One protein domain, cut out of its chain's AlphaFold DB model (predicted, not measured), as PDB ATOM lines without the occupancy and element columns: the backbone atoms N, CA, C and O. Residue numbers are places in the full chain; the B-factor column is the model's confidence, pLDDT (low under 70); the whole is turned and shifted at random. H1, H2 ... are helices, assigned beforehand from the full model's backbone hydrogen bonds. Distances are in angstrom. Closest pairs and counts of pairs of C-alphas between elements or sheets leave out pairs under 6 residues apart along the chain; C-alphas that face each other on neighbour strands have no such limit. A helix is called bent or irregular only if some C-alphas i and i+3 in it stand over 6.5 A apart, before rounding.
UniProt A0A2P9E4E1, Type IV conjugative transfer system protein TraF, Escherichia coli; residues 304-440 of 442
ATOM      1  N   SER A 304     -32.712 -13.960  18.882       64.56
ATOM      2  CA  SER A 304     -31.583 -14.145  19.781       64.56
ATOM      3  C   SER A 304     -31.067 -15.581  19.667       64.56
ATOM      4  O   SER A 304     -31.747 -16.489  19.171       64.56
ATOM      5  N   ILE A 305     -29.832 -15.813  20.105       65.69
ATOM      6  CA  ILE A 305     -29.260 -17.155  20.038       65.69
ATOM      7  C   ILE A 305     -30.092 -18.158  20.850       65.69
ATOM      8  O   ILE A 305     -30.251 -19.303  20.443       65.69
ATOM      9  N   GLU A 306     -30.722 -17.693  21.929       66.00
ATOM     10  CA  GLU A 306     -31.664 -18.446  22.752       66.00
ATOM     11  C   GLU A 306     -32.970 -18.757  22.016       66.00
ATOM     12  O   GLU A 306     -33.440 -19.890  22.081       66.00
ATOM     13  N   GLU A 307     -33.544 -17.791  21.296       64.06
ATOM     14  CA  GLU A 307     -34.771 -17.993  20.513       64.06
ATOM     15  C   GLU A 307     -34.542 -18.985  19.368       64.06
ATOM     16  O   GLU A 307     -35.380 -19.844  19.098       64.06
ATOM     17  N   ARG A 308     -33.357 -18.937  18.752       66.31
ATOM     18  CA  ARG A 308     -32.935 -19.886  17.717       66.31
ATOM     19  C   ARG A 308     -32.691 -21.288  18.273       66.31
ATOM     20  O   ARG A 308     -33.071 -22.272  17.645       66.31
ATOM     21  N   GLY A 309     -32.084 -21.390  19.455       67.69
ATOM     22  CA  GLY A 309     -31.934 -22.665  20.156       67.69
ATOM     23  C   GLY A 309     -33.282 -23.272  20.532       67.69
ATOM     24  O   GLY A 309     -33.504 -24.457  20.302       67.69
ATOM     25  N   ALA A 310     -34.205 -22.453  21.042       69.06
ATOM     26  CA  ALA A 310     -35.565 -22.878  21.364       69.06
ATOM     27  C   ALA A 310     -36.330 -23.346  20.117       69.06
ATOM     28  O   ALA A 310     -36.998 -24.375  20.169       69.06
ATOM     29  N   PHE A 311     -36.179 -22.641  18.992       66.94
ATOM     30  CA  PHE A 311     -36.741 -23.029  17.699       66.94
ATOM     31  C   PHE A 311     -36.271 -24.427  17.274       66.94
ATOM     32  O   PHE A 311     -37.094 -25.306  17.020       66.94
ATOM     33  N   TYR A 312     -34.956 -24.667  17.245       74.12
ATOM     34  CA  TYR A 312     -34.433 -25.964  16.822       74.12
ATOM     35  C   TYR A 312     -34.743 -27.084  17.817       74.12
ATOM     36  O   TYR A 312     -35.039 -28.198  17.395       74.12
ATOM     37  N   ALA A 313     -34.720 -26.801  19.121       73.19
ATOM     38  CA  ALA A 313     -35.086 -27.776  20.143       73.19
ATOM     39  C   ALA A 313     -36.561 -28.191  20.025       73.19
ATOM     40  O   ALA A 313     -36.869 -29.380  20.102       73.19
ATOM     41  N   ALA A 314     -37.464 -27.236  19.776       70.38
ATOM     42  CA  ALA A 314     -38.877 -27.518  19.536       70.38
ATOM     43  C   ALA A 314     -39.077 -28.335  18.250       70.38
ATOM     44  O   ALA A 314     -39.780 -29.343  18.268       70.38
ATOM     45  N   ALA A 315     -38.403 -27.960  17.158       68.31
ATOM     46  CA  ALA A 315     -38.475 -28.685  15.892       68.31
ATOM     47  C   ALA A 315     -37.936 -30.124  16.004       68.31
ATOM     48  O   ALA A 315     -38.566 -31.055  15.501       68.31
ATOM     49  N   LEU A 316     -36.816 -30.331  16.709       75.31
ATOM     50  CA  LEU A 316     -36.275 -31.664  16.984       75.31
ATOM     51  C   LEU A 316     -37.221 -32.486  17.868       75.31
ATOM     52  O   LEU A 316     -37.416 -33.668  17.599       75.31
ATOM     53  N   SER A 317     -37.834 -31.875  18.888       72.06
ATOM     54  CA  SER A 317     -38.821 -32.540  19.748       72.06
ATOM     55  C   SER A 317     -40.033 -33.005  18.942       72.06
ATOM     56  O   SER A 317     -40.377 -34.184  18.990       72.06
ATOM     57  N   SER A 318     -40.623 -32.127  18.127       72.69
ATOM     58  CA  SER A 318     -41.736 -32.486  17.237       72.69
ATOM     59  C   SER A 318     -41.344 -33.579  16.239       72.69
ATOM     60  O   SER A 318     -42.110 -34.511  15.993       72.69
ATOM     61  N   ALA A 319     -40.128 -33.520  15.686       68.44
ATOM     62  CA  ALA A 319     -39.619 -34.556  14.792       68.44
ATOM     63  C   ALA A 319     -39.416 -35.903  15.514       68.44
ATOM     64  O   ALA A 319     -39.695 -36.953  14.940       68.44
ATOM     65  N   ALA A 320     -38.969 -35.893  16.771       75.12
ATOM     66  CA  ALA A 320     -38.833 -37.092  17.594       75.12
ATOM     67  C   ALA A 320     -40.194 -37.707  17.952       75.12
ATOM     68  O   ALA A 320     -40.342 -38.929  17.882       75.12
ATOM     69  N   GLU A 321     -41.200 -36.881  18.252       74.69
ATOM     70  CA  GLU A 321     -42.587 -37.315  18.475       74.69
ATOM     71  C   GLU A 321     -43.207 -37.945  17.220       74.69
ATOM     72  O   GLU A 321     -43.918 -38.947  17.312       74.69
ATOM     73  N   ALA A 322     -42.876 -37.419  16.037       67.69
ATOM     74  CA  ALA A 322     -43.260 -37.996  14.749       67.69
ATOM     75  C   ALA A 322     -42.514 -39.309  14.413       67.69
ATOM     76  O   ALA A 322     -42.898 -40.026  13.484       67.69
ATOM     77  N   GLY A 323     -41.469 -39.654  15.176       77.75
ATOM     78  CA  GLY A 323     -40.728 -40.910  15.102       77.75
ATOM     79  C   GLY A 323     -39.265 -40.749  14.676       77.75
ATOM     80  O   GLY A 323     -38.872 -39.786  14.019       77.75
ATOM     81  N   GLY A 324     -38.435 -41.748  14.996       77.06
ATOM     82  CA  GLY A 324     -36.976 -41.676  14.810       77.06
ATOM     83  C   GLY A 324     -36.504 -41.375  13.379       77.06
ATOM     84  O   GLY A 324     -35.448 -40.778  13.193       77.06
ATOM     85  N   GLY A 325     -37.295 -41.720  12.355       83.19
ATOM     86  CA  GLY A 325     -36.994 -41.362  10.965       83.19
ATOM     87  C   GLY A 325     -37.096 -39.859  10.681       83.19
ATOM     88  O   GLY A 325     -36.250 -39.322   9.968       83.19
ATOM     89  N   ALA A 326     -38.087 -39.176  11.261       69.25
ATOM     90  CA  ALA A 326     -38.263 -37.732  11.124       69.25
ATOM     91  C   ALA A 326     -37.192 -36.970  11.920       69.25
ATOM     92  O   ALA A 326     -36.592 -36.032  11.395       69.25
ATOM     93  N   ALA A 327     -36.856 -37.434  13.130       76.06
ATOM     94  CA  ALA A 327     -35.722 -36.905  13.892       76.06
ATOM     95  C   ALA A 327     -34.394 -37.034  13.121       76.06
ATOM     96  O   ALA A 327     -33.619 -36.080  13.053       76.06
ATOM     97  N   GLN A 328     -34.151 -38.173  12.462       81.50
ATOM     98  CA  GLN A 328     -32.949 -38.351  11.644       81.50
ATOM     99  C   GLN A 328     -32.926 -37.415  10.429       81.50
ATOM    100  O   GLN A 328     -31.874 -36.892  10.072       81.50
ATOM    101  N   GLN A 329     -34.070 -37.186   9.777       78.06
ATOM    102  CA  GLN A 329     -34.169 -36.229   8.671       78.06
ATOM    103  C   GLN A 329     -33.897 -34.798   9.133       78.06
ATOM    104  O   GLN A 329     -33.139 -34.091   8.470       78.06
ATOM    105  N   PHE A 330     -34.440 -34.402  10.288       80.06
ATOM    106  CA  PHE A 330     -34.123 -33.121  10.909       80.06
ATOM    107  C   PHE A 330     -32.617 -32.989  11.152       80.06
ATOM    108  O   PHE A 330     -32.015 -32.013  10.717       80.06
ATOM    109  N   MET A 331     -31.984 -33.993  11.765       81.50
ATOM    110  CA  MET A 331     -30.542 -33.959  12.035       81.50
ATOM    111  C   MET A 331     -29.703 -33.939  10.752       81.50
ATOM    112  O   MET A 331     -28.697 -33.241  10.689       81.50
ATOM    113  N   ASN A 332     -30.134 -34.618   9.689       80.62
ATOM    114  CA  ASN A 332     -29.439 -34.571   8.401       80.62
ATOM    115  C   ASN A 332     -29.529 -33.190   7.730       80.62
ATOM    116  O   ASN A 332     -28.611 -32.803   7.011       80.62
ATOM    117  N   GLN A 333     -30.643 -32.481   7.912       72.19
ATOM    118  CA  GLN A 333     -30.906 -31.215   7.231       72.19
ATOM    119  C   GLN A 333     -30.443 -29.995   8.036       72.19
ATOM    120  O   GLN A 333     -29.950 -29.035   7.452       72.19
ATOM    121  N   TYR A 334     -30.592 -30.045   9.358       78.25
ATOM    122  CA  TYR A 334     -30.393 -28.915  10.268       78.25
ATOM    123  C   TYR A 334     -29.440 -29.231  11.426       78.25
ATOM    124  O   TYR A 334     -29.175 -28.356  12.247       78.25
ATOM    125  N   GLY A 335     -28.913 -30.456  11.524       76.12
ATOM    126  CA  GLY A 335     -28.135 -30.901  12.682       76.12
ATOM    127  C   GLY A 335     -26.859 -30.100  12.914       76.12
ATOM    128  O   GLY A 335     -26.556 -29.781  14.058       76.12
ATOM    129  N   ASP A 336     -26.135 -29.716  11.861       80.88
ATOM    130  CA  ASP A 336     -24.926 -28.894  12.016       80.88
ATOM    131  C   ASP A 336     -25.279 -27.478  12.532       80.88
ATOM    132  O   ASP A 336     -24.705 -27.024  13.520       80.88
ATOM    133  N   GLU A 337     -26.294 -26.821  11.956       74.25
ATOM    134  CA  GLU A 337     -26.748 -25.483  12.387       74.25
ATOM    135  C   GLU A 337     -27.342 -25.496  13.810       74.25
ATOM    136  O   GLU A 337     -27.142 -24.561  14.594       74.25
ATOM    137  N   PHE A 338     -28.056 -26.566  14.164       80.50
ATOM    138  CA  PHE A 338     -28.573 -26.792  15.508       80.50
ATOM    139  C   PHE A 338     -27.436 -26.956  16.517       80.50
ATOM    140  O   PHE A 338     -27.413 -26.248  17.525       80.50
ATOM    141  N   LYS A 339     -26.465 -27.831  16.234       87.75
ATOM    142  CA  LYS A 339     -25.324 -28.088  17.121       87.75
ATOM    143  C   LYS A 339     -24.466 -26.843  17.328       87.75
ATOM    144  O   LYS A 339     -24.153 -26.527  18.473       87.75
ATOM    145  N   GLU A 340     -24.178 -26.076  16.277       82.00
ATOM    146  CA  GLU A 340     -23.469 -24.790  16.394       82.00
ATOM    147  C   GLU A 340     -24.227 -23.792  17.287       82.00
ATOM    148  O   GLU A 340     -23.637 -23.112  18.135       82.00
ATOM    149  N   THR A 341     -25.554 -23.734  17.145       77.56
ATOM    150  CA  THR A 341     -26.409 -22.871  17.970       77.56
ATOM    151  C   THR A 341     -26.378 -23.315  19.438       77.56
ATOM    152  O   THR A 341     -26.168 -22.490  20.327       77.56
ATOM    153  N   MET A 342     -26.513 -24.617  19.711       84.50
ATOM    154  CA  MET A 342     -26.490 -25.165  21.073       84.50
ATOM    155  C   MET A 342     -25.122 -25.024  21.741       84.50
ATOM    156  O   MET A 342     -25.065 -24.680  22.921       84.50
ATOM    157  N   GLN A 343     -24.032 -25.216  20.993       87.75
ATOM    158  CA  GLN A 343     -22.666 -24.970  21.458       87.75
ATOM    159  C   GLN A 343     -22.500 -23.513  21.900       87.75
ATOM    160  O   GLN A 343     -22.011 -23.237  22.997       87.75
ATOM    161  N   SER A 344     -22.971 -22.579  21.078       79.44
ATOM    162  CA  SER A 344     -22.868 -21.150  21.363       79.44
ATOM    163  C   SER A 344     -23.697 -20.736  22.588       79.44
ATOM    164  O   SER A 344     -23.225 -19.947  23.403       79.44
ATOM    165  N   ILE A 345     -24.889 -21.320  22.787       79.75
ATOM    166  CA  ILE A 345     -25.692 -21.139  24.014       79.75
ATOM    167  C   ILE A 345     -24.968 -21.718  25.237       79.75
ATOM    168  O   ILE A 345     -24.969 -21.106  26.308       79.75
ATOM    169  N   ALA A 346     -24.340 -22.890  25.101       84.88
ATOM    170  CA  ALA A 346     -23.555 -23.519  26.163       84.88
ATOM    171  C   ALA A 346     -22.439 -22.592  26.668       84.88
ATOM    172  O   ALA A 346     -22.259 -22.430  27.878       84.88
ATOM    173  N   GLN A 347     -21.738 -21.929  25.752       84.44
ATOM    174  CA  GLN A 347     -20.677 -20.982  26.091       84.44
ATOM    175  C   GLN A 347     -21.245 -19.687  26.682       84.44
ATOM    176  O   GLN A 347     -20.892 -19.305  27.797       84.44
ATOM    177  N   SER A 348     -22.175 -19.026  25.986       75.69
ATOM    178  CA  SER A 348     -22.644 -17.688  26.369       75.69
ATOM    179  C   SER A 348     -23.488 -17.686  27.649       75.69
ATOM    180  O   SER A 348     -23.322 -16.826  28.517       75.69
ATOM    181  N   ARG A 349     -24.386 -18.665  27.799       76.44
ATOM    182  CA  ARG A 349     -25.355 -18.721  28.901       76.44
ATOM    183  C   ARG A 349     -24.833 -19.519  30.084       76.44
ATOM    184  O   ARG A 349     -25.069 -19.152  31.242       76.44
ATOM    185  N   TYR A 350     -24.134 -20.611  29.797       80.00
ATOM    186  CA  TYR A 350     -23.688 -21.560  30.807       80.00
ATOM    187  C   TYR A 350     -22.175 -21.530  31.042       80.00
ATOM    188  O   TYR A 350     -21.710 -22.230  31.930       80.00
ATOM    189  N   GLY A 351     -21.412 -20.671  30.358       77.38
ATOM    190  CA  GLY A 351     -19.984 -20.478  30.632       77.38
ATOM    191  C   GLY A 351     -19.160 -21.755  30.470       77.38
ATOM    192  O   GLY A 351     -18.210 -21.960  31.225       77.38
ATOM    193  N   LEU A 352     -19.571 -22.644  29.563       88.69
ATOM    194  CA  LEU A 352     -18.778 -23.813  29.188       88.69
ATOM    195  C   LEU A 352     -17.571 -23.371  28.360       88.69
ATOM    196  O   LEU A 352     -17.675 -22.436  27.567       88.69
ATOM    197  N   THR A 353     -16.449 -24.077  28.507       87.38
ATOM    198  CA  THR A 353     -15.300 -23.908  27.606       87.38
ATOM    199  C   THR A 353     -15.652 -24.418  26.205       87.38
ATOM    200  O   THR A 353     -16.615 -25.169  26.027       87.38
ATOM    201  N   GLU A 354     -14.871 -24.040  25.192       88.81
ATOM    202  CA  GLU A 354     -15.098 -24.472  23.807       88.81
ATOM    203  C   GLU A 354     -15.210 -26.002  23.682       88.81
ATOM    204  O   GLU A 354     -16.132 -26.515  23.042       88.81
ATOM    205  N   SER A 355     -14.318 -26.726  24.366       91.88
ATOM    206  CA  SER A 355     -14.248 -28.189  24.362       91.88
ATOM    207  C   SER A 355     -15.440 -28.838  25.089       91.88
ATOM    208  O   SER A 355     -16.002 -29.821  24.606       91.88
ATOM    209  N   GLN A 356     -15.893 -28.257  26.205       93.12
ATOM    210  CA  GLN A 356     -17.081 -28.702  26.941       93.12
ATOM    211  C   GLN A 356     -18.361 -28.465  26.131       93.12
ATOM    212  O   GLN A 356     -19.236 -29.328  26.066       93.12
ATOM    213  N   ALA A 357     -18.467 -27.299  25.493       91.69
ATOM    214  CA  ALA A 357     -19.608 -26.941  24.665       91.69
ATOM    215  C   ALA A 357     -19.711 -27.829  23.415       91.69
ATOM    216  O   ALA A 357     -20.820 -28.158  22.998       91.69
ATOM    217  N   ALA A 358     -18.579 -28.257  22.847       92.62
ATOM    218  CA  ALA A 358     -18.548 -29.211  21.740       92.62
ATOM    219  C   ALA A 358     -19.088 -30.592  22.157       92.62
ATOM    220  O   ALA A 358     -19.909 -31.166  21.446       92.62
ATOM    221  N   VAL A 359     -18.696 -31.103  23.332       93.94
ATOM    222  CA  VAL A 359     -19.238 -32.367  23.871       93.94
ATOM    223  C   VAL A 359     -20.745 -32.260  24.134       93.94
ATOM    224  O   VAL A 359     -21.486 -33.181  23.806       93.94
ATOM    225  N   TYR A 360     -21.205 -31.129  24.676       93.00
ATOM    226  CA  TYR A 360     -22.632 -30.849  24.870       93.00
ATOM    227  C   TYR A 360     -23.421 -30.784  23.552       93.00
ATOM    228  O   TYR A 360     -24.544 -31.266  23.473       93.00
ATOM    229  N   ALA A 361     -22.859 -30.184  22.503       90.31
ATOM    230  CA  ALA A 361     -23.538 -30.088  21.216       90.31
ATOM    231  C   ALA A 361     -23.606 -31.445  20.497       90.31
ATOM    232  O   ALA A 361     -24.641 -31.801  19.938       90.31
ATOM    233  N   GLU A 362     -22.534 -32.238  20.541       93.44
ATOM    234  CA  GLU A 362     -22.521 -33.562  19.909       93.44
ATOM    235  C   GLU A 362     -23.429 -34.577  20.622       93.44
ATOM    236  O   GLU A 362     -23.802 -35.573  20.010       93.44
ATOM    237  N   SER A 363     -23.861 -34.338  21.869       90.94
ATOM    238  CA  SER A 363     -24.787 -35.248  22.568       90.94
ATOM    239  C   SER A 363     -26.241 -35.146  22.103       90.94
ATOM    240  O   SER A 363     -27.098 -35.869  22.606       90.94
ATOM    241  N   PHE A 364     -26.531 -34.274  21.135       86.19
ATOM    242  CA  PHE A 364     -27.802 -34.258  20.409       86.19
ATOM    243  C   PHE A 364     -27.814 -35.176  19.175       86.19
ATOM    244  O   PHE A 364     -28.851 -35.317  18.527       86.19
ATOM    245  N   ASP A 365     -26.677 -35.774  18.821       83.88
ATOM    246  CA  ASP A 365     -26.499 -36.604  17.630       83.88
ATOM    247  C   ASP A 365     -26.087 -38.035  18.022       83.88
ATOM    248  O   ASP A 365     -25.637 -38.305  19.133       83.88
ATOM    249  N   THR A 366     -26.227 -38.972  17.088       82.12
ATOM    250  CA  THR A 366     -25.841 -40.385  17.255       82.12
ATOM    251  C   THR A 366     -24.465 -40.695  16.656       82.12
ATOM    252  O   THR A 366     -24.034 -41.848  16.617       82.12
ATOM    253  N   ASN A 367     -23.745 -39.675  16.178       86.50
ATOM    254  CA  ASN A 367     -22.438 -39.837  15.555       86.50
ATOM    255  C   ASN A 367     -21.322 -40.056  16.592       86.50
ATOM    256  O   ASN A 367     -20.664 -39.115  17.044       86.50
ATOM    257  N   GLU A 368     -21.052 -41.324  16.905       88.31
ATOM    258  CA  GLU A 368     -20.003 -41.721  17.854       88.31
ATOM    259  C   GLU A 368     -18.608 -41.201  17.474       88.31
ATOM    260  O   GLU A 368     -17.807 -40.876  18.347       88.31
ATOM    261  N   GLY A 369     -18.297 -41.076  16.179       92.12
ATOM    262  CA  GLY A 369     -16.999 -40.577  15.721       92.12
ATOM    263  C   GLY A 369     -16.769 -39.113  16.099       92.12
ATOM    264  O   GLY A 369     -15.708 -38.769  16.624       92.12
ATOM    265  N   ARG A 370     -17.777 -38.259  15.880       88.56
ATOM    266  CA  ARG A 370     -17.716 -36.839  16.262       88.56
ATOM    267  C   ARG A 370     -17.716 -36.665  17.778       88.56
ATOM    268  O   ARG A 370     -16.901 -35.900  18.288       88.56
ATOM    269  N   MET A 371     -18.538 -37.434  18.494       92.94
ATOM    270  CA  MET A 371     -18.542 -37.444  19.959       92.94
ATOM    271  C   MET A 371     -17.168 -37.831  20.523       92.94
ATOM    272  O   MET A 371     -16.617 -37.120  21.361       92.94
ATOM    273  N   ASN A 372     -16.560 -38.909  20.020       92.94
ATOM    274  CA  ASN A 372     -15.235 -39.349  20.457       92.94
ATOM    275  C   ASN A 372     -14.166 -38.277  20.215       92.94
ATOM    276  O   ASN A 372     -13.312 -38.055  21.074       92.94
ATOM    277  N   GLN A 373     -14.230 -37.572  19.083       92.31
ATOM    278  CA  GLN A 373     -13.319 -36.465  18.803       92.31
ATOM    279  C   GLN A 373     -13.529 -35.290  19.770       92.31
ATOM    280  O   GLN A 373     -12.553 -34.750  20.294       92.31
ATOM    281  N   ALA A 374     -14.779 -34.909  20.043       92.50
ATOM    282  CA  ALA A 374     -15.102 -33.846  20.994       92.50
ATOM    283  C   ALA A 374     -14.613 -34.192  22.411       92.50
ATOM    284  O   ALA A 374     -13.988 -33.361  23.073       92.50
ATOM    285  N   VAL A 375     -14.804 -35.441  22.846       94.44
ATOM    286  CA  VAL A 375     -14.309 -35.943  24.137       94.44
ATOM    287  C   VAL A 375     -12.782 -35.940  24.191       94.44
ATOM    288  O   VAL A 375     -12.215 -35.550  25.209       94.44
ATOM    289  N   GLN A 376     -12.091 -36.321  23.114       91.94
ATOM    290  CA  GLN A 376     -10.630 -36.233  23.076       91.94
ATOM    291  C   GLN A 376     -10.142 -34.790  23.185       91.94
ATOM    292  O   GLN A 376      -9.243 -34.515  23.977       91.94
ATOM    293  N   ASN A 377     -10.772 -33.858  22.470       92.44
ATOM    294  CA  ASN A 377     -10.448 -32.434  22.561       92.44
ATOM    295  C   ASN A 377     -10.689 -31.885  23.979       92.44
ATOM    296  O   ASN A 377      -9.880 -31.107  24.480       92.44
ATOM    297  N   LEU A 378     -11.748 -32.329  24.661       93.06
ATOM    298  CA  LEU A 378     -11.978 -32.017  26.073       93.06
ATOM    299  C   LEU A 378     -10.865 -32.589  26.959       93.06
ATOM    300  O   LEU A 378     -10.291 -31.870  27.772       93.06
ATOM    301  N   LYS A 379     -10.503 -33.864  26.781       92.25
ATOM    302  CA  LYS A 379      -9.439 -34.524  27.553       92.25
ATOM    303  C   LYS A 379      -8.075 -33.845  27.376       92.25
ATOM    304  O   LYS A 379      -7.318 -33.751  28.340       92.25
ATOM    305  N   MET A 380      -7.786 -33.273  26.206       89.75
ATOM    306  CA  MET A 380      -6.578 -32.467  25.965       89.75
ATOM    307  C   MET A 380      -6.460 -31.252  26.900       89.75
ATOM    308  O   MET A 380      -5.355 -30.876  27.308       89.75
ATOM    309  N   GLU A 381      -7.587 -30.650  27.291       86.12
ATOM    310  CA  GLU A 381      -7.614 -29.513  28.216       86.12
ATOM    311  C   GLU A 381      -7.090 -29.899  29.610       86.12
ATOM    312  O   GLU A 381      -6.462 -29.086  30.288       86.12
ATOM    313  N   TYR A 382      -7.284 -31.159  30.004       87.31
ATOM    314  CA  TYR A 382      -6.921 -31.695  31.319       87.31
ATOM    315  C   TYR A 382      -5.662 -32.571  31.302       87.31
ATOM    316  O   TYR A 382      -5.258 -33.072  32.355       87.31
ATOM    317  N   ALA A 383      -5.040 -32.757  30.138       90.38
ATOM    318  CA  ALA A 383      -3.824 -33.546  30.000       90.38
ATOM    319  C   ALA A 383      -2.683 -32.976  30.856       90.38
ATOM    320  O   ALA A 383      -2.534 -31.752  30.977       90.38
ATOM    321  N   GLU A 384      -1.842 -33.860  31.391       91.88
ATOM    322  CA  GLU A 384      -0.592 -33.469  32.033       91.88
ATOM    323  C   GLU A 384       0.248 -32.618  31.072       91.88
ATOM    324  O   GLU A 384       0.136 -32.738  29.852       91.88
ATOM    325  N   ARG A 385       1.056 -31.704  31.609       89.94
ATOM    326  CA  ARG A 385       1.836 -30.769  30.795       89.94
ATOM    327  C   ARG A 385       3.314 -31.123  30.834       89.94
ATOM    328  O   ARG A 385       3.863 -31.421  31.893       89.94
ATOM    329  N   ASN A 386       3.956 -31.049  29.677       89.75
ATOM    330  CA  ASN A 386       5.406 -31.042  29.563       89.75
ATOM    331  C   ASN A 386       5.987 -29.777  30.231       89.75
ATOM    332  O   ASN A 386       5.264 -28.798  30.437       89.75
ATOM    333  N   PRO A 387       7.301 -29.739  30.523       89.81
ATOM    334  CA  PRO A 387       7.955 -28.550  31.078       89.81
ATOM    335  C   PRO A 387       7.814 -27.280  30.221       89.81
ATOM    336  O   PRO A 387       7.945 -26.177  30.743       89.81
ATOM    337  N   ASP A 388       7.548 -27.427  28.921       86.94
ATOM    338  CA  ASP A 388       7.295 -26.331  27.974       86.94
ATOM    339  C   ASP A 388       5.826 -25.858  27.951       86.94
ATOM    340  O   ASP A 388       5.482 -24.943  27.208       86.94
ATOM    341  N   GLY A 389       4.957 -26.469  28.764       80.88
ATOM    342  CA  GLY A 389       3.534 -26.155  28.851       80.88
ATOM    343  C   GLY A 389       2.651 -26.856  27.814       80.88
ATOM    344  O   GLY A 389       1.434 -26.674  27.854       80.88
ATOM    345  N   SER A 390       3.211 -27.674  26.916       85.62
ATOM    346  CA  SER A 390       2.433 -28.454  25.946       85.62
ATOM    347  C   SER A 390       1.747 -29.674  26.592       85.62
ATOM    348  O   SER A 390       2.261 -30.210  27.578       85.62
ATOM    349  N   PRO A 391       0.592 -30.143  26.079       86.75
ATOM    350  CA  PRO A 391      -0.048 -31.375  26.544       86.75
ATOM    351  C   PRO A 391       0.860 -32.595  26.327       86.75
ATOM    352  O   PRO A 391       1.375 -32.797  25.228       86.75
ATOM    353  N   MET A 392       1.029 -33.433  27.348       90.38
ATOM    354  CA  MET A 392       1.665 -34.739  27.204       90.38
ATOM    355  C   MET A 392       0.764 -35.673  26.400       90.38
ATOM    356  O   MET A 392      -0.429 -35.801  26.674       90.38
ATOM    357  N   MET A 393       1.367 -36.355  25.427       90.75
ATOM    358  CA  MET A 393       0.684 -37.254  24.500       90.75
ATOM    359  C   MET A 393       1.364 -38.621  24.491       90.75
ATOM    360  O   MET A 393       2.588 -38.706  24.376       90.75
ATOM    361  N   GLN A 394       0.578 -39.696  24.531       88.56
ATOM    362  CA  GLN A 394       1.065 -41.065  24.377       88.56
ATOM    363  C   GLN A 394       0.149 -41.836  23.425       88.56
ATOM    364  O   GLN A 394      -1.061 -41.892  23.614       88.56
ATOM    365  N   GLY A 395       0.713 -42.398  22.350       82.25
ATOM    366  CA  GLY A 395      -0.072 -43.143  21.354       82.25
ATOM    367  C   GLY A 395      -1.163 -42.319  20.652       82.25
ATOM    368  O   GLY A 395      -2.150 -42.885  20.199       82.25
ATOM    369  N   GLY A 396      -1.011 -40.990  20.587       80.44
ATOM    370  CA  GLY A 396      -2.017 -40.081  20.022       80.44
ATOM    371  C   GLY A 396      -3.163 -39.716  20.974       80.44
ATOM    372  O   GLY A 396      -4.074 -39.017  20.551       80.44
ATOM    373  N   GLN A 397      -3.119 -40.150  22.237       82.75
ATOM    374  CA  GLN A 397      -4.072 -39.766  23.283       82.75
ATOM    375  C   GLN A 397      -3.416 -38.832  24.314       82.75
ATOM    376  O   GLN A 397      -2.216 -38.977  24.576       82.75
ATOM    377  N   PRO A 398      -4.173 -37.894  24.915       88.50
ATOM    378  CA  PRO A 398      -3.687 -37.099  26.038       88.50
ATOM    379  C   PRO A 398      -3.358 -37.984  27.239       88.50
ATOM    380  O   PRO A 398      -4.158 -38.831  27.634       88.50
ATOM    381  N   VAL A 399      -2.196 -37.758  27.849       90.88
ATOM    382  CA  VAL A 399      -1.832 -38.395  29.119       90.88
ATOM    383  C   VAL A 399      -2.549 -37.654  30.239       90.88
ATOM    384  O   VAL A 399      -2.333 -36.461  30.443       90.88
ATOM    385  N   LEU A 400      -3.422 -38.355  30.955       88.75
ATOM    386  CA  LEU A 400      -4.182 -37.826  32.082       88.75
ATOM    387  C   LEU A 400      -3.691 -38.476  33.373       88.75
ATOM    388  O   LEU A 400      -3.403 -39.671  33.406       88.75
ATOM    389  N   SER A 401      -3.659 -37.703  34.456       89.50
ATOM    390  CA  SER A 401      -3.590 -38.296  35.788       89.50
ATOM    391  C   SER A 401      -4.887 -39.062  36.066       89.50
ATOM    392  O   SER A 401      -5.947 -38.701  35.548       89.50
ATOM    393  N   GLN A 402      -4.842 -40.063  36.947       87.19
ATOM    394  CA  GLN A 402      -6.036 -40.829  37.333       87.19
ATOM    395  C   GLN A 402      -7.190 -39.918  37.800       87.19
ATOM    396  O   GLN A 402      -8.352 -40.150  37.481       87.19
ATOM    397  N   GLN A 403      -6.870 -38.838  38.520       79.38
ATOM    398  CA  GLN A 403      -7.864 -37.867  38.982       79.38
ATOM    399  C   GLN A 403      -8.480 -37.063  37.829       79.38
ATOM    400  O   GLN A 403      -9.685 -36.812  37.838       79.38
ATOM    401  N   ASN A 404      -7.678 -36.668  36.836       82.50
ATOM    402  CA  ASN A 404      -8.167 -35.926  35.673       82.50
ATOM    403  C   ASN A 404      -8.981 -36.823  34.733       82.50
ATOM    404  O   ASN A 404      -9.945 -36.357  34.128       82.50
ATOM    405  N   GLU A 405      -8.638 -38.104  34.639       86.88
ATOM    406  CA  GLU A 405      -9.417 -39.092  33.896       86.88
ATOM    407  C   GLU A 405     -10.802 -39.289  34.531       86.88
ATOM    408  O   GLU A 405     -11.816 -39.028  33.884       86.88
ATOM    409  N   GLU A 406     -10.865 -39.575  35.836       83.44
ATOM    410  CA  GLU A 406     -12.140 -39.696  36.558       83.44
ATOM    411  C   GLU A 406     -12.983 -38.413  36.505       83.44
ATOM    412  O   GLU A 406     -14.216 -38.463  36.454       83.44
ATOM    413  N   PHE A 407     -12.334 -37.248  36.550       83.75
ATOM    414  CA  PHE A 407     -13.014 -35.963  36.446       83.75
ATOM    415  C   PHE A 407     -13.595 -35.738  35.047       83.75
ATOM    416  O   PHE A 407     -14.769 -35.389  34.926       83.75
ATOM    417  N   THR A 408     -12.796 -35.943  33.996       86.94
ATOM    418  CA  THR A 408     -13.241 -35.728  32.611       86.94
ATOM    419  C   THR A 408     -14.359 -36.687  32.227       86.94
ATOM    420  O   THR A 408     -15.328 -36.248  31.617       86.94
ATOM    421  N   ASP A 409     -14.317 -37.944  32.668       88.31
ATOM    422  CA  ASP A 409     -15.399 -38.901  32.422       88.31
ATOM    423  C   ASP A 409     -16.706 -38.485  33.121       88.31
ATOM    424  O   ASP A 409     -17.789 -38.541  32.535       88.31
ATOM    425  N   LYS A 410     -16.632 -37.995  34.366       86.75
ATOM    426  CA  LYS A 410     -17.805 -37.431  35.060       86.75
ATOM    427  C   LYS A 410     -18.333 -36.183  34.361       86.75
ATOM    428  O   LYS A 410     -19.546 -36.017  34.270       86.75
ATOM    429  N   LEU A 411     -17.447 -35.323  33.871       84.56
ATOM    430  CA  LEU A 411     -17.821 -34.115  33.146       84.56
ATOM    431  C   LEU A 411     -18.529 -34.452  31.828       84.56
ATOM    432  O   LEU A 411     -19.593 -33.901  31.569       84.56
ATOM    433  N   VAL A 412     -18.004 -35.402  31.048       92.00
ATOM    434  CA  VAL A 412     -18.656 -35.902  29.825       92.00
ATOM    435  C   VAL A 412     -20.051 -36.437  30.140       92.00
ATOM    436  O   VAL A 412     -21.010 -36.031  29.491       92.00
ATOM    437  N   ASN A 413     -20.190 -37.257  31.186       88.50
ATOM    438  CA  ASN A 413     -21.491 -37.775  31.614       88.50
ATOM    439  C   ASN A 413     -22.476 -36.656  31.987       88.50
ATOM    440  O   ASN A 413     -23.648 -36.721  31.635       88.50
ATOM    441  N   VAL A 414     -22.026 -35.615  32.696       84.88
ATOM    442  CA  VAL A 414     -22.879 -34.467  33.048       84.88
ATOM    443  C   VAL A 414     -23.332 -33.709  31.799       84.88
ATOM    444  O   VAL A 414     -24.499 -33.334  31.715       84.88
ATOM    445  N   LEU A 415     -22.435 -33.500  30.833       88.75
ATOM    446  CA  LEU A 415     -22.744 -32.804  29.585       88.75
ATOM    447  C   LEU A 415     -23.724 -33.608  28.722       88.75
ATOM    448  O   LEU A 415     -24.720 -33.051  28.272       88.75
ATOM    449  N   GLN A 416     -23.508 -34.915  28.574       88.62
ATOM    450  CA  GLN A 416     -24.399 -35.800  27.818       88.62
ATOM    451  C   GLN A 416     -25.778 -35.928  28.475       88.62
ATOM    452  O   GLN A 416     -26.792 -35.675  27.837       88.62
ATOM    453  N   ASN A 417     -25.838 -36.203  29.779       82.31
ATOM    454  CA  ASN A 417     -27.116 -36.342  30.488       82.31
ATOM    455  C   ASN A 417     -27.907 -35.027  30.551       82.31
ATOM    456  O   ASN A 417     -29.115 -35.035  30.795       82.31
ATOM    457  N   SER A 418     -27.245 -33.881  30.353       80.56
ATOM    458  CA  SER A 418     -27.937 -32.596  30.339       80.56
ATOM    459  C   SER A 418     -28.902 -32.472  29.156       80.56
ATOM    460  O   SER A 418     -29.941 -31.839  29.322       80.56
ATOM    461  N   THR A 419     -28.630 -33.100  28.005       78.25
ATOM    462  CA  THR A 419     -29.513 -33.012  26.828       78.25
ATOM    463  C   THR A 419     -30.773 -33.857  26.991       78.25
ATOM    464  O   THR A 419     -31.853 -33.431  26.592       78.25
ATOM    465  N   GLU A 420     -30.677 -34.987  27.692       72.19
ATOM    466  CA  GLU A 420     -31.824 -35.843  28.032       72.19
ATOM    467  C   GLU A 420     -32.729 -35.241  29.123       72.19
ATOM    468  O   GLU A 420     -33.881 -35.639  29.293       72.19
ATOM    469  N   ALA A 421     -32.230 -34.255  29.873       63.47
ATOM    470  CA  ALA A 421     -32.950 -33.650  30.989       63.47
ATOM    471  C   ALA A 421     -34.033 -32.631  30.568       63.47
ATOM    472  O   ALA A 421     -34.746 -32.119  31.442       63.47
ATOM    473  N   GLY A 422     -34.158 -32.315  29.273       63.62
ATOM    474  CA  GLY A 422     -35.128 -31.344  28.747       63.62
ATOM    475  C   GLY A 422     -35.003 -29.980  29.434       63.62
ATOM    476  O   GLY A 422     -33.904 -29.440  29.560       63.62
ATOM    477  N   ASP A 423     -36.106 -29.459  29.984       54.34
ATOM    478  CA  ASP A 423     -36.145 -28.186  30.732       54.34
ATOM    479  C   ASP A 423     -35.171 -28.123  31.926       54.34
ATOM    480  O   ASP A 423     -34.843 -27.043  32.425       54.34
ATOM    481  N   ARG A 424     -34.688 -29.277  32.408       59.75
ATOM    482  CA  ARG A 424     -33.719 -29.359  33.509       59.75
ATOM    483  C   ARG A 424     -32.261 -29.303  33.053       59.75
ATOM    484  O   ARG A 424     -31.398 -29.240  33.931       59.75
ATOM    485  N   SER A 425     -31.960 -29.253  31.751       66.44
ATOM    486  CA  SER A 425     -30.579 -29.206  31.233       66.44
ATOM    487  C   SER A 425     -29.751 -28.090  31.877       66.44
ATOM    488  O   SER A 425     -28.629 -28.310  32.334       66.44
ATOM    489  N   GLY A 426     -30.358 -26.912  32.057       62.81
ATOM    490  CA  GLY A 426     -29.694 -25.752  32.646       62.81
ATOM    491  C   GLY A 426     -29.191 -25.981  34.073       62.81
ATOM    492  O   GLY A 426     -28.195 -25.377  34.466       62.81
ATOM    493  N   SER A 427     -29.822 -26.872  34.844       65.69
ATOM    494  CA  SER A 427     -29.376 -27.190  36.207       65.69
ATOM    495  C   SER A 427     -28.061 -27.981  36.227       65.69
ATOM    496  O   SER A 427     -27.192 -27.693  37.049       65.69
ATOM    497  N   TYR A 428     -27.869 -28.889  35.265       71.81
ATOM    498  CA  TYR A 428     -26.620 -29.631  35.074       71.81
ATOM    499  C   TYR A 428     -25.496 -28.699  34.614       71.81
ATOM    500  O   TYR A 428     -24.411 -28.681  35.195       71.81
ATOM    501  N   LEU A 429     -25.784 -27.853  33.622       77.31
ATOM    502  CA  LEU A 429     -24.796 -26.939  33.043       77.31
ATOM    503  C   LEU A 429     -24.376 -25.825  34.017       77.31
ATOM    504  O   LEU A 429     -23.228 -25.386  34.005       77.31
ATOM    505  N   THR A 430     -25.260 -25.409  34.930       69.81
ATOM    506  CA  THR A 430     -24.930 -24.413  35.967       69.81
ATOM    507  C   THR A 430     -23.873 -24.924  36.953       69.81
ATOM    508  O   THR A 430     -23.041 -24.144  37.420       69.81
ATOM    509  N   ALA A 431     -23.851 -26.227  37.250       66.00
ATOM    510  CA  ALA A 431     -22.814 -26.814  38.098       66.00
ATOM    511  C   ALA A 431     -21.434 -26.777  37.414       66.00
ATOM    512  O   ALA A 431     -20.438 -26.423  38.048       66.00
ATOM    513  N   VAL A 432     -21.390 -27.062  36.108       76.62
ATOM    514  CA  VAL A 432     -20.172 -26.960  35.284       76.62
ATOM    515  C   VAL A 432     -19.684 -25.511  35.220       76.62
ATOM    516  O   VAL A 432     -18.508 -25.243  35.458       76.62
ATOM    517  N   ARG A 433     -20.602 -24.555  35.032       72.50
ATOM    518  CA  ARG A 433     -20.299 -23.119  35.100       72.50
ATOM    519  C   ARG A 433     -19.618 -22.727  36.407       72.50
ATOM    520  O   ARG A 433     -18.619 -22.015  36.397       72.50
ATOM    521  N   GLY A 434     -20.169 -23.173  37.538       62.22
ATOM    522  CA  GLY A 434     -19.624 -22.895  38.869       62.22
ATOM    523  C   GLY A 434     -18.186 -23.388  39.022       62.22
ATOM    524  O   GLY A 434     -17.338 -22.670  39.552       62.22
ATOM    525  N   TYR A 435     -17.897 -24.578  38.492       75.06
ATOM    526  CA  TYR A 435     -16.543 -25.124  38.443       75.06
ATOM    527  C   TYR A 435     -15.606 -24.282  37.564       75.06
ATOM    528  O   TYR A 435     -14.494 -23.968  37.989       75.06
ATOM    529  N   ASN A 436     -16.046 -23.872  36.372       78.44
ATOM    530  CA  ASN A 436     -15.244 -23.045  35.466       78.44
ATOM    531  C   ASN A 436     -14.922 -21.669  36.076       78.44
ATOM    532  O   ASN A 436     -13.763 -21.246  36.045       78.44
ATOM    533  N   ILE A 437     -15.904 -21.033  36.737       66.94
ATOM    534  CA  ILE A 437     -15.717 -19.796  37.519       66.94
ATOM    535  C   ILE A 437     -14.630 -19.975  38.579       66.94
ATOM    536  O   ILE A 437     -13.710 -19.160  38.665       66.94
ATOM    537  N   ALA A 438     -14.718 -21.041  39.375       60.66
ATOM    538  CA  ALA A 438     -13.779 -21.290  40.464       60.66
ATOM    539  C   ALA A 438     -12.338 -21.534  39.980       60.66
ATOM    540  O   ALA A 438     -11.397 -21.297  40.734       60.66
ATOM    541  N   ASN A 439     -12.166 -21.975  38.731       68.50
ATOM    542  CA  ASN A 439     -10.873 -22.346  38.157       68.50
ATOM    543  C   ASN A 439     -10.375 -21.386  37.062       68.50
ATOM    544  O   ASN A 439      -9.416 -21.722  36.372       68.50
ATOM    545  N   GLN A 440     -10.996 -20.207  36.908       67.06
ATOM    546  CA  GLN A 440     -10.636 -19.184  35.910       67.06
ATOM    547  C   GLN A 440     -10.594 -19.710  34.463       67.06
ATOM    548  O   GLN A 440      -9.741 -19.314  33.672       67.06
TER     549      GLN A 440
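AT A GLANCE: This is residues 304 to 440 of the 442 residues of the protein "Type IV conjugative transfer system protein TraF" of Escherichia coli (UniProt A0A2P9E4E1). A short helix, H3, forms the core, with H2b, H4 and H5 packed round it, while H6 folds back along H5 and reaches the end of H2b. The helical hairpin of H1 and H2a lies at one end of the long axis and the looped residues 383 to 401 at the other. The printed part has 137 residues, with six named helices, H1 to H6 in chain order, and no named strand; the class is all helix. It is compact, with a radius of gyration of the C-alphas of 16.0 A, and spans 53 by 31 by 22 A.

HOW THE PARTS SIT: The longest helix, H2, residues 324 to 350, was assigned as one helix by its hydrogen bonds but is bent: C-alphas 333 and 336 are 8.0 A apart, and its arms H2a, residues 324 to 333, and H2b, residues 336 to 350, stand about perpendicular at 86 degrees. H2b touches H3, residues 354 to 362, closest at the C-alphas of Gln 343 and Ala 357, 4.8 A. H3 and H4, residues 368 to 382, form a hairpin at a shallow tilt of 21 degrees, closest at the C-alphas of Ser 355 and Leu 378, 4.8 A. H5, residues 402 to 420, touches H3 with residues 412 to 419 alone, closest at the C-alphas of Leu 415 and Tyr 360, 5.1 A. H5 and H6, residues 422 to 438, form a hairpin, closest at the C-alphas of Ser 418 and Ser 425, 4.4 A. H6 is irregular, C-alphas 423 and 426 being 7.2 A apart. Every O i to N i+4 pair is within hydrogen-bond range in H2a, H2b and H3, but 9 of 11 in H4, 13 of 15 in H5 and 8 of 13 in H6.

IN THESE COORDINATES: H1, residues 305 to 321, begins at C-alpha 305 (-29.260, -17.155, 20.038); H6 ends at C-alpha 438 (-13.779, -21.290, 40.464). H5 is 27.9 A long.

THE WHOLE: The printed part has no cut; the link H4 to H5 is long, and pLDDT is under 70 in 26 residues.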